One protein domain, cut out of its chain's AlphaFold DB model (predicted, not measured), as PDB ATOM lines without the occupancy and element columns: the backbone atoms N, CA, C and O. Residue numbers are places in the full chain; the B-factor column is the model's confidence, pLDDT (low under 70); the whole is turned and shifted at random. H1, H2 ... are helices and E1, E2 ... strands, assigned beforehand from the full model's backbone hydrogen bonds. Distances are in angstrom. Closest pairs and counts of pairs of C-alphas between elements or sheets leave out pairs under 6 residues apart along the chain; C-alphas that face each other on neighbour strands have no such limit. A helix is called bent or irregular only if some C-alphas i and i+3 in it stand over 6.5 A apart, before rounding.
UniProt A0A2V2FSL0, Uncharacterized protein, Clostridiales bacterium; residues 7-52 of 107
ATOM      1  N   PHE A   7     -47.426  31.509  31.911       65.06
ATOM      2  CA  PHE A   7     -47.131  30.081  32.005       65.06
ATOM      3  C   PHE A   7     -46.511  29.596  30.697       65.06
ATOM      4  O   PHE A   7     -47.020  29.884  29.614       65.06
ATOM      5  N   LYS A   8     -45.406  28.852  30.786       66.94
ATOM      6  CA  LYS A   8     -44.780  28.211  29.624       66.94
ATOM      7  C   LYS A   8     -44.436  26.765  29.960       66.94
ATOM      8  O   LYS A   8     -43.784  26.502  30.972       66.94
ATOM      9  N   LYS A   9     -44.850  25.837  29.092       66.00
ATOM     10  CA  LYS A   9     -44.441  24.429  29.148       66.00
ATOM     11  C   LYS A   9     -43.153  24.259  28.346       66.00
ATOM     12  O   LYS A   9     -43.090  24.657  27.182       66.00
ATOM     13  N   VAL A  10     -42.122  23.690  28.964       65.31
ATOM     14  CA  VAL A  10     -40.851  23.379  28.294       65.31
ATOM     15  C   VAL A  10     -40.434  21.965  28.688       65.31
ATOM     16  O   VAL A  10     -40.598  21.543  29.830       65.31
ATOM     17  N   ARG A  11     -39.900  21.207  27.728       66.81
ATOM     18  CA  ARG A  11     -39.326  19.884  27.993       66.81
ATOM     19  C   ARG A  11     -37.926  20.048  28.574       66.81
ATOM     20  O   ARG A  11     -36.954  20.149  27.833       66.81
ATOM     21  N   MET A  12     -37.846  20.124  29.896       68.81
ATOM     22  CA  MET A  12     -36.601  20.203  30.659       68.81
ATOM     23  C   MET A  12     -36.661  19.209  31.817       68.81
ATOM     24  O   MET A  12     -37.734  18.936  32.356       68.81
ATOM     25  N   ILE A  13     -35.502  18.680  32.202       78.00
ATOM     26  CA  ILE A  13     -35.375  17.748  33.327       78.00
ATOM     27  C   ILE A  13     -35.734  18.475  34.629       78.00
ATOM     28  O   ILE A  13     -35.314  19.615  34.847       78.00
ATOM     29  N   CYS A  14     -36.514  17.807  35.480       82.56
ATOM     30  CA  CYS A  14     -36.849  18.300  36.809       82.56
ATOM     31  C   CYS A  14     -35.586  18.511  37.662       82.56
ATOM     32  O   CYS A  14     -34.709  17.654  37.724       82.56
ATOM     33  N   SER A  15     -35.510  19.645  38.353       82.31
ATOM     34  CA  SER A  15     -34.414  20.007  39.255       82.31
ATOM     35  C   SER A  15     -34.430  19.217  40.570       82.31
ATOM     36  O   SER A  15     -33.467  19.277  41.332       82.31
ATOM     37  N   VAL A  16     -35.503  18.472  40.858       82.81
ATOM     38  CA  VAL A  16     -35.602  17.636  42.059       82.81
ATOM     39  C   VAL A  16     -34.720  16.397  41.911       82.81
ATOM     40  O   VAL A  16     -34.857  15.617  40.966       82.81
ATOM     41  N   LYS A  17     -33.823  16.197  42.882       80.88
ATOM     42  CA  LYS A  17     -32.894  15.064  42.917       80.88
ATOM     43  C   LYS A  17     -33.667  13.739  42.894       80.88
ATOM     44  O   LYS A  17     -34.464  13.472  43.786       80.88
ATOM     45  N   GLY A  18     -33.413  12.913  41.878       80.81
ATOM     46  CA  GLY A  18     -34.065  11.609  41.703       80.81
ATOM     47  C   GLY A  18     -35.379  11.635  40.915       80.81
ATOM     48  O   GLY A  18     -36.003  10.590  40.757       80.81
ATOM     49  N   CYS A  19     -35.805  12.787  40.388       81.69
ATOM     50  CA  CYS A  19     -36.979  12.858  39.524       81.69
ATOM     51  C   CYS A  19     -36.623  12.504  38.068       81.69
ATOM     52  O   CYS A  19     -35.740  13.111  37.466       81.69
ATOM     53  N   THR A  20     -37.332  11.537  37.482       79.75
ATOM     54  CA  THR A  20     -37.138  11.089  36.089       79.75
ATOM     55  C   THR A  20     -37.986  11.865  35.075       79.75
ATOM     56  O   THR A  20     -37.803  11.704  33.865       79.75
ATOM     57  N   ASN A  21     -38.890  12.737  35.542       78.38
ATOM     58  CA  ASN A  21     -39.776  13.510  34.677       78.38
ATOM     59  C   ASN A  21     -39.011  14.576  33.883       78.38
ATOM     60  O   ASN A  21     -38.244  15.377  34.426       78.38
ATOM     61  N   ARG A  22     -39.272  14.587  32.571       68.44
ATOM     62  CA  ARG A  22     -38.677  15.508  31.586       68.44
ATOM     63  C   ARG A  22     -39.614  16.643  31.170       68.44
ATOM     64  O   ARG A  22     -39.262  17.440  30.303       68.44
ATOM     65  N   GLU A  23     -40.812  16.688  31.743       70.88
ATOM     66  CA  GLU A  23     -41.766  17.773  31.538       70.88
ATOM     67  C   GLU A  23     -41.837  18.619  32.806       70.88
ATOM     68  O   GLU A  23     -42.138  18.118  33.891       70.88
ATOM     69  N   THR A  24     -41.517  19.903  32.670       71.69
ATOM     70  CA  THR A  24     -41.490  20.858  33.779       71.69
ATOM     71  C   THR A  24     -42.262  22.113  33.398       71.69
ATOM     72  O   THR A  24     -42.324  22.512  32.227       71.69
ATOM     73  N   TYR A  25     -42.903  22.712  34.398       67.94
ATOM     74  CA  TYR A  25     -43.708  23.914  34.229       67.94
ATOM     75  C   TYR A  25     -42.954  25.101  34.807       67.94
ATOM     76  O   TYR A  25     -42.385  25.020  35.894       67.94
ATOM     77  N   PHE A  26     -42.968  26.212  34.077       67.12
ATOM     78  CA  PHE A  26     -42.362  27.449  34.534       67.12
ATOM     79  C   PHE A  26     -43.440  28.455  34.900       67.12
ATOM     80  O   PHE A  26     -44.308  28.776  34.081       67.12
ATOM     81  N   ILE A  27     -43.322  28.998  36.108       63.75
ATOM     82  CA  ILE A  27     -44.130  30.117  36.575       63.75
ATOM     83  C   ILE A  27     -43.174  31.287  36.779       63.75
ATOM     84  O   ILE A  27     -42.318  31.254  37.662       63.75
ATOM     85  N   SER A  28     -43.284  32.310  35.932       63.72
ATOM     86  CA  SER A  28     -42.507  33.541  36.076       63.72
ATOM     87  C   SER A  28     -43.438  34.743  36.137       63.72
ATOM     88  O   SER A  28     -44.318  34.931  35.291       63.72
ATOM     89  N   LYS A  29     -43.218  35.589  37.144       57.41
ATOM     90  CA  LYS A  29     -43.899  36.872  37.316       57.41
ATOM     91  C   LYS A  29     -43.124  37.950  36.550       57.41
ATOM     92  O   LYS A  29     -42.526  38.829  37.157       57.41
ATOM     93  N   GLY A  30     -43.086  37.828  35.224       62.41
ATOM     94  CA  GLY A  30     -42.344  38.743  34.346       62.41
ATOM     95  C   GLY A  30     -41.907  38.138  33.013       62.41
ATOM     96  O   GLY A  30     -41.676  38.871  32.061       62.41
ATOM     97  N   GLY A  31     -41.860  36.804  32.903       57.84
ATOM     98  CA  GLY A  31     -41.375  36.125  31.695       57.84
ATOM     99  C   GLY A  31     -39.858  35.915  31.678       57.84
ATOM    100  O   GLY A  31     -39.332  35.353  30.719       57.84
ATOM    101  N   ASP A  32     -39.167  36.296  32.751       62.03
ATOM    102  CA  ASP A  32     -37.786  35.908  33.004       62.03
ATOM    103  C   ASP A  32     -37.777  34.470  33.532       62.03
ATOM    104  O   ASP A  32     -38.193  34.193  34.658       62.03
ATOM    105  N   PHE A  33     -37.377  33.536  32.672       62.06
ATOM    106  CA  PHE A  33     -37.304  32.099  32.966       62.06
ATOM    107  C   PHE A  33     -35.890  31.645  33.361       62.06
ATOM    108  O   PHE A  33     -35.661  30.466  33.605       62.06
ATOM    109  N   SER A  34     -34.930  32.572  33.402       60.34
ATOM    110  CA  SER A  34     -33.494  32.304  33.559       60.34
ATOM    111  C   SER A  34     -33.048  31.975  34.989       60.34
ATOM    112  O   SER A  34     -31.884  31.638  35.180       60.34
ATOM    113  N   GLY A  35     -33.937  32.041  35.984       65.69
ATOM    114  CA  GLY A  35     -33.598  31.772  37.389       65.69
ATOM    115  C   GLY A  35     -34.621  30.937  38.160       65.69
ATOM    116  O   GLY A  35     -34.439  30.713  39.355       65.69
ATOM    117  N   THR A  36     -35.696  30.483  37.514       69.69
ATOM    118  CA  THR A  36     -36.741  29.699  38.183       69.69
ATOM    119  C   THR A  36     -36.369  28.213  38.157       69.69
ATOM    120  O   THR A  36     -36.030  27.709  37.087       69.69
ATOM    121  N   PRO A  37     -36.428  27.488  39.294       72.75
ATOM    122  CA  PRO A  37     -36.172  26.052  39.310       72.75
ATOM    123  C   PRO A  37     -37.233  25.294  38.504       72.75
ATOM    124  O   PRO A  37     -38.425  25.603  38.571       72.75
ATOM    125  N   ASN A  38     -36.802  24.268  37.772       78.00
ATOM    126  CA  ASN A  38     -37.679  23.485  36.906       78.00
ATOM    127  C   ASN A  38     -38.299  22.370  37.725       78.00
ATOM    128  O   ASN A  38     -37.642  21.368  38.002       78.00
ATOM    129  N   ILE A  39     -39.554  22.520  38.125       81.19
ATOM    130  CA  ILE A  39     -40.231  21.515  38.941       81.19
ATOM    131  C   ILE A  39     -41.339  20.886  38.096       81.19
ATOM    132  O   ILE A  39     -42.084  21.575  37.395       81.19
ATOM    133  N   CYS A  40     -41.399  19.556  38.084       84.00
ATOM    134  CA  CYS A  40     -42.477  18.831  37.419       84.00
ATOM    135  C   CYS A  40     -43.729  18.820  38.304       84.00
ATOM    136  O   CYS A  40     -43.647  19.005  39.518       84.00
ATOM    137  N   GLU A  41     -44.885  18.565  37.700       80.88
ATOM    138  CA  GLU A  41     -46.161  18.550  38.422       80.88
ATOM    139  C   GLU A  41     -46.169  17.538  39.580       80.88
ATOM    140  O   GLU A  41     -46.607  17.859  40.679       80.88
ATOM    141  N   ASP A  42     -45.591  16.354  39.373       83.94
ATOM    142  CA  ASP A  42     -45.504  15.306  40.396       83.94
ATOM    143  C   ASP A  42     -44.726  15.767  41.644       83.94
ATOM    144  O   ASP A  42     -45.143  15.548  42.782       83.94
ATOM    145  N   CYS A  43     -43.617  16.482  41.439       84.44
ATOM    146  CA  CYS A  43     -42.843  17.052  42.539       84.44
ATOM    147  C   CYS A  43     -43.581  18.214  43.213       84.44
ATOM    148  O   CYS A  43     -43.542  18.318  44.436       84.44
ATOM    149  N   MET A  44     -44.284  19.052  42.446       82.12
ATOM    150  CA  MET A  44     -45.120  20.120  43.008       82.12
ATOM    151  C   MET A  44     -46.239  19.552  43.883       82.12
ATOM    152  O   MET A  44     -46.462  20.055  44.982       82.12
ATOM    153  N   ARG A  45     -46.897  18.475  43.442       83.25
ATOM    154  CA  ARG A  45     -47.967  17.802  44.190       83.25
ATOM    155  C   ARG A  45     -47.453  17.207  45.501       83.25
ATOM    156  O   ARG A  45     -48.063  17.407  46.545       83.25
ATOM    157  N   LYS A  46     -46.286  16.557  45.476       84.25
ATOM    158  CA  LYS A  46     -45.623  16.045  46.691       84.25
ATOM    159  C   LYS A  46     -45.294  17.155  47.688       84.25
ATOM    160  O   LYS A  46     -45.521  16.984  48.881       84.25
ATOM    161  N   ILE A  47     -44.786  18.291  47.205       82.62
ATOM    162  CA  ILE A  47     -44.499  19.459  48.050       82.62
ATOM    163  C   ILE A  47     -45.797  20.023  48.640       82.62
ATOM    164  O   ILE A  47     -45.842  20.305  49.835       82.62
ATOM    165  N   ALA A  48     -46.856  20.147  47.837       79.81
ATOM    166  CA  ALA A  48     -48.154  20.633  48.297       79.81
ATOM    167  C   ALA A  48     -48.734  19.744  49.409       79.81
ATOM    168  O   ALA A  48     -49.117  20.267  50.452       79.81
ATOM    169  N   ASN A  49     -48.684  18.420  49.235       79.50
ATOM    170  CA  ASN A  49     -49.131  17.461  50.250       79.50
ATOM    171  C   ASN A  49     -48.276  17.508  51.527       79.50
ATOM    172  O   ASN A  49     -48.785  17.273  52.618       79.50
ATOM    173  N   PHE A  50     -46.980  17.825  51.418       78.00
ATOM    174  CA  PHE A  50     -46.111  17.976  52.587       78.00
ATOM    175  C   PHE A  50     -46.409  19.258  53.378       78.00
ATOM    176  O   PHE A  50     -46.354  19.256  54.604       78.00
ATOM    177  N   ILE A  51     -46.719  20.357  52.684       81.38
ATOM    178  CA  ILE A  51     -47.038  21.650  53.307       81.38
ATOM    179  C   ILE A  51     -48.453  21.636  53.899       81.38
ATOM    180  O   ILE A  51     -48.669  22.188  54.975       81.38
ATOM    181  N   ASN A  52     -49.405  21.000  53.215       71.81
ATOM    182  CA  ASN A  52     -50.786  20.852  53.657       71.81
ATOM    183  C   ASN A  52     -51.181  19.368  53.676       71.81
ATOM    184  O   ASN A  52     -51.718  18.865  52.691       71.81
TER     185      ASN A  52
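This is residues 7 to 52 of the 107 residues of an uncharacterized protein of Clostridiales bacterium (UniProt A0A2V2FSL0). A small two-stranded hairpin, E1 and E2, and one helix, H1, make a V: E2 and H1 come near each other at Thr 24 and Glu 41 and spread apart from there, and the far part of H1, with residues 45 to 52, sticks out as an arm. Two long loops make much of the rest: residues 11 to 23 swing out to Gly 18 and back to join the strands, and residues 29 to 40 turn at the far end of E2 and fold back to H1. The printed part has 46 residues, with the named elements E1, E2 and H1 in that order along the chain; under half of the residues are in them. The class is mixed, helices and strands, and the sheet, in the order E1 - E2, is antiparallel. The whole is compact, with a radius of gyration of the C-alphas of 10.8 A and spans of 28 by 23 by 15 A.

E2 is the longest strand, residues 24 to 28, 12.9 A from first to last C-alpha; C-alpha 24 is at (-41.490, 20.858, 33.779). E1, residues 7 to 10, is 9.9 A long and begins with C-alpha 7 at (-47.131, 30.081, 32.005). H1, residues 41 to 51, is 15.2 A long, and its last C-alpha, that of Ile 51, is at (-47.038, 21.650, 53.307).

E1 and E2 are a hairpin of antiparallel neighbour strands, with 146 degrees between their N-to-C directions. C-alphas 9 and 25 face each other at 5.2 A, and C-alphas 7 and 27 at 5.5 A. Across the pair, N 26 and O 8 are within hydrogen-bond range at 3.2 A, and N 24 and O 10 at 3.4 A. The closest C-alphas of E2 and H1 are those of Thr 24 and Glu 41, 7.0 A apart, and the two elements have 2 pairs of C-alphas within 8 A. Their centres are 14.6 A apart. E1 and H1 are apart. In H1, which is not bent, every O i to N i+4 pair is within hydrogen-bond range.

The C-alphas of Gly 18 and Gly 30, the two farthest apart, are 29.3 A from each other. Residues 45 to 52, of which 45 to 51 belong to H1, stand free; the body without them has 38 residues and spans 29 by 15 by 15 A. The links from E1 to E2, 13 residues, and from E2 to H1, 12 residues, are both long. The printed part, residues 7 to 52, has no cut. Its mean pLDDT is 73.6, and confidence is low, under 70, at residues 7 to 12, residue 22 and residues 25 to 36.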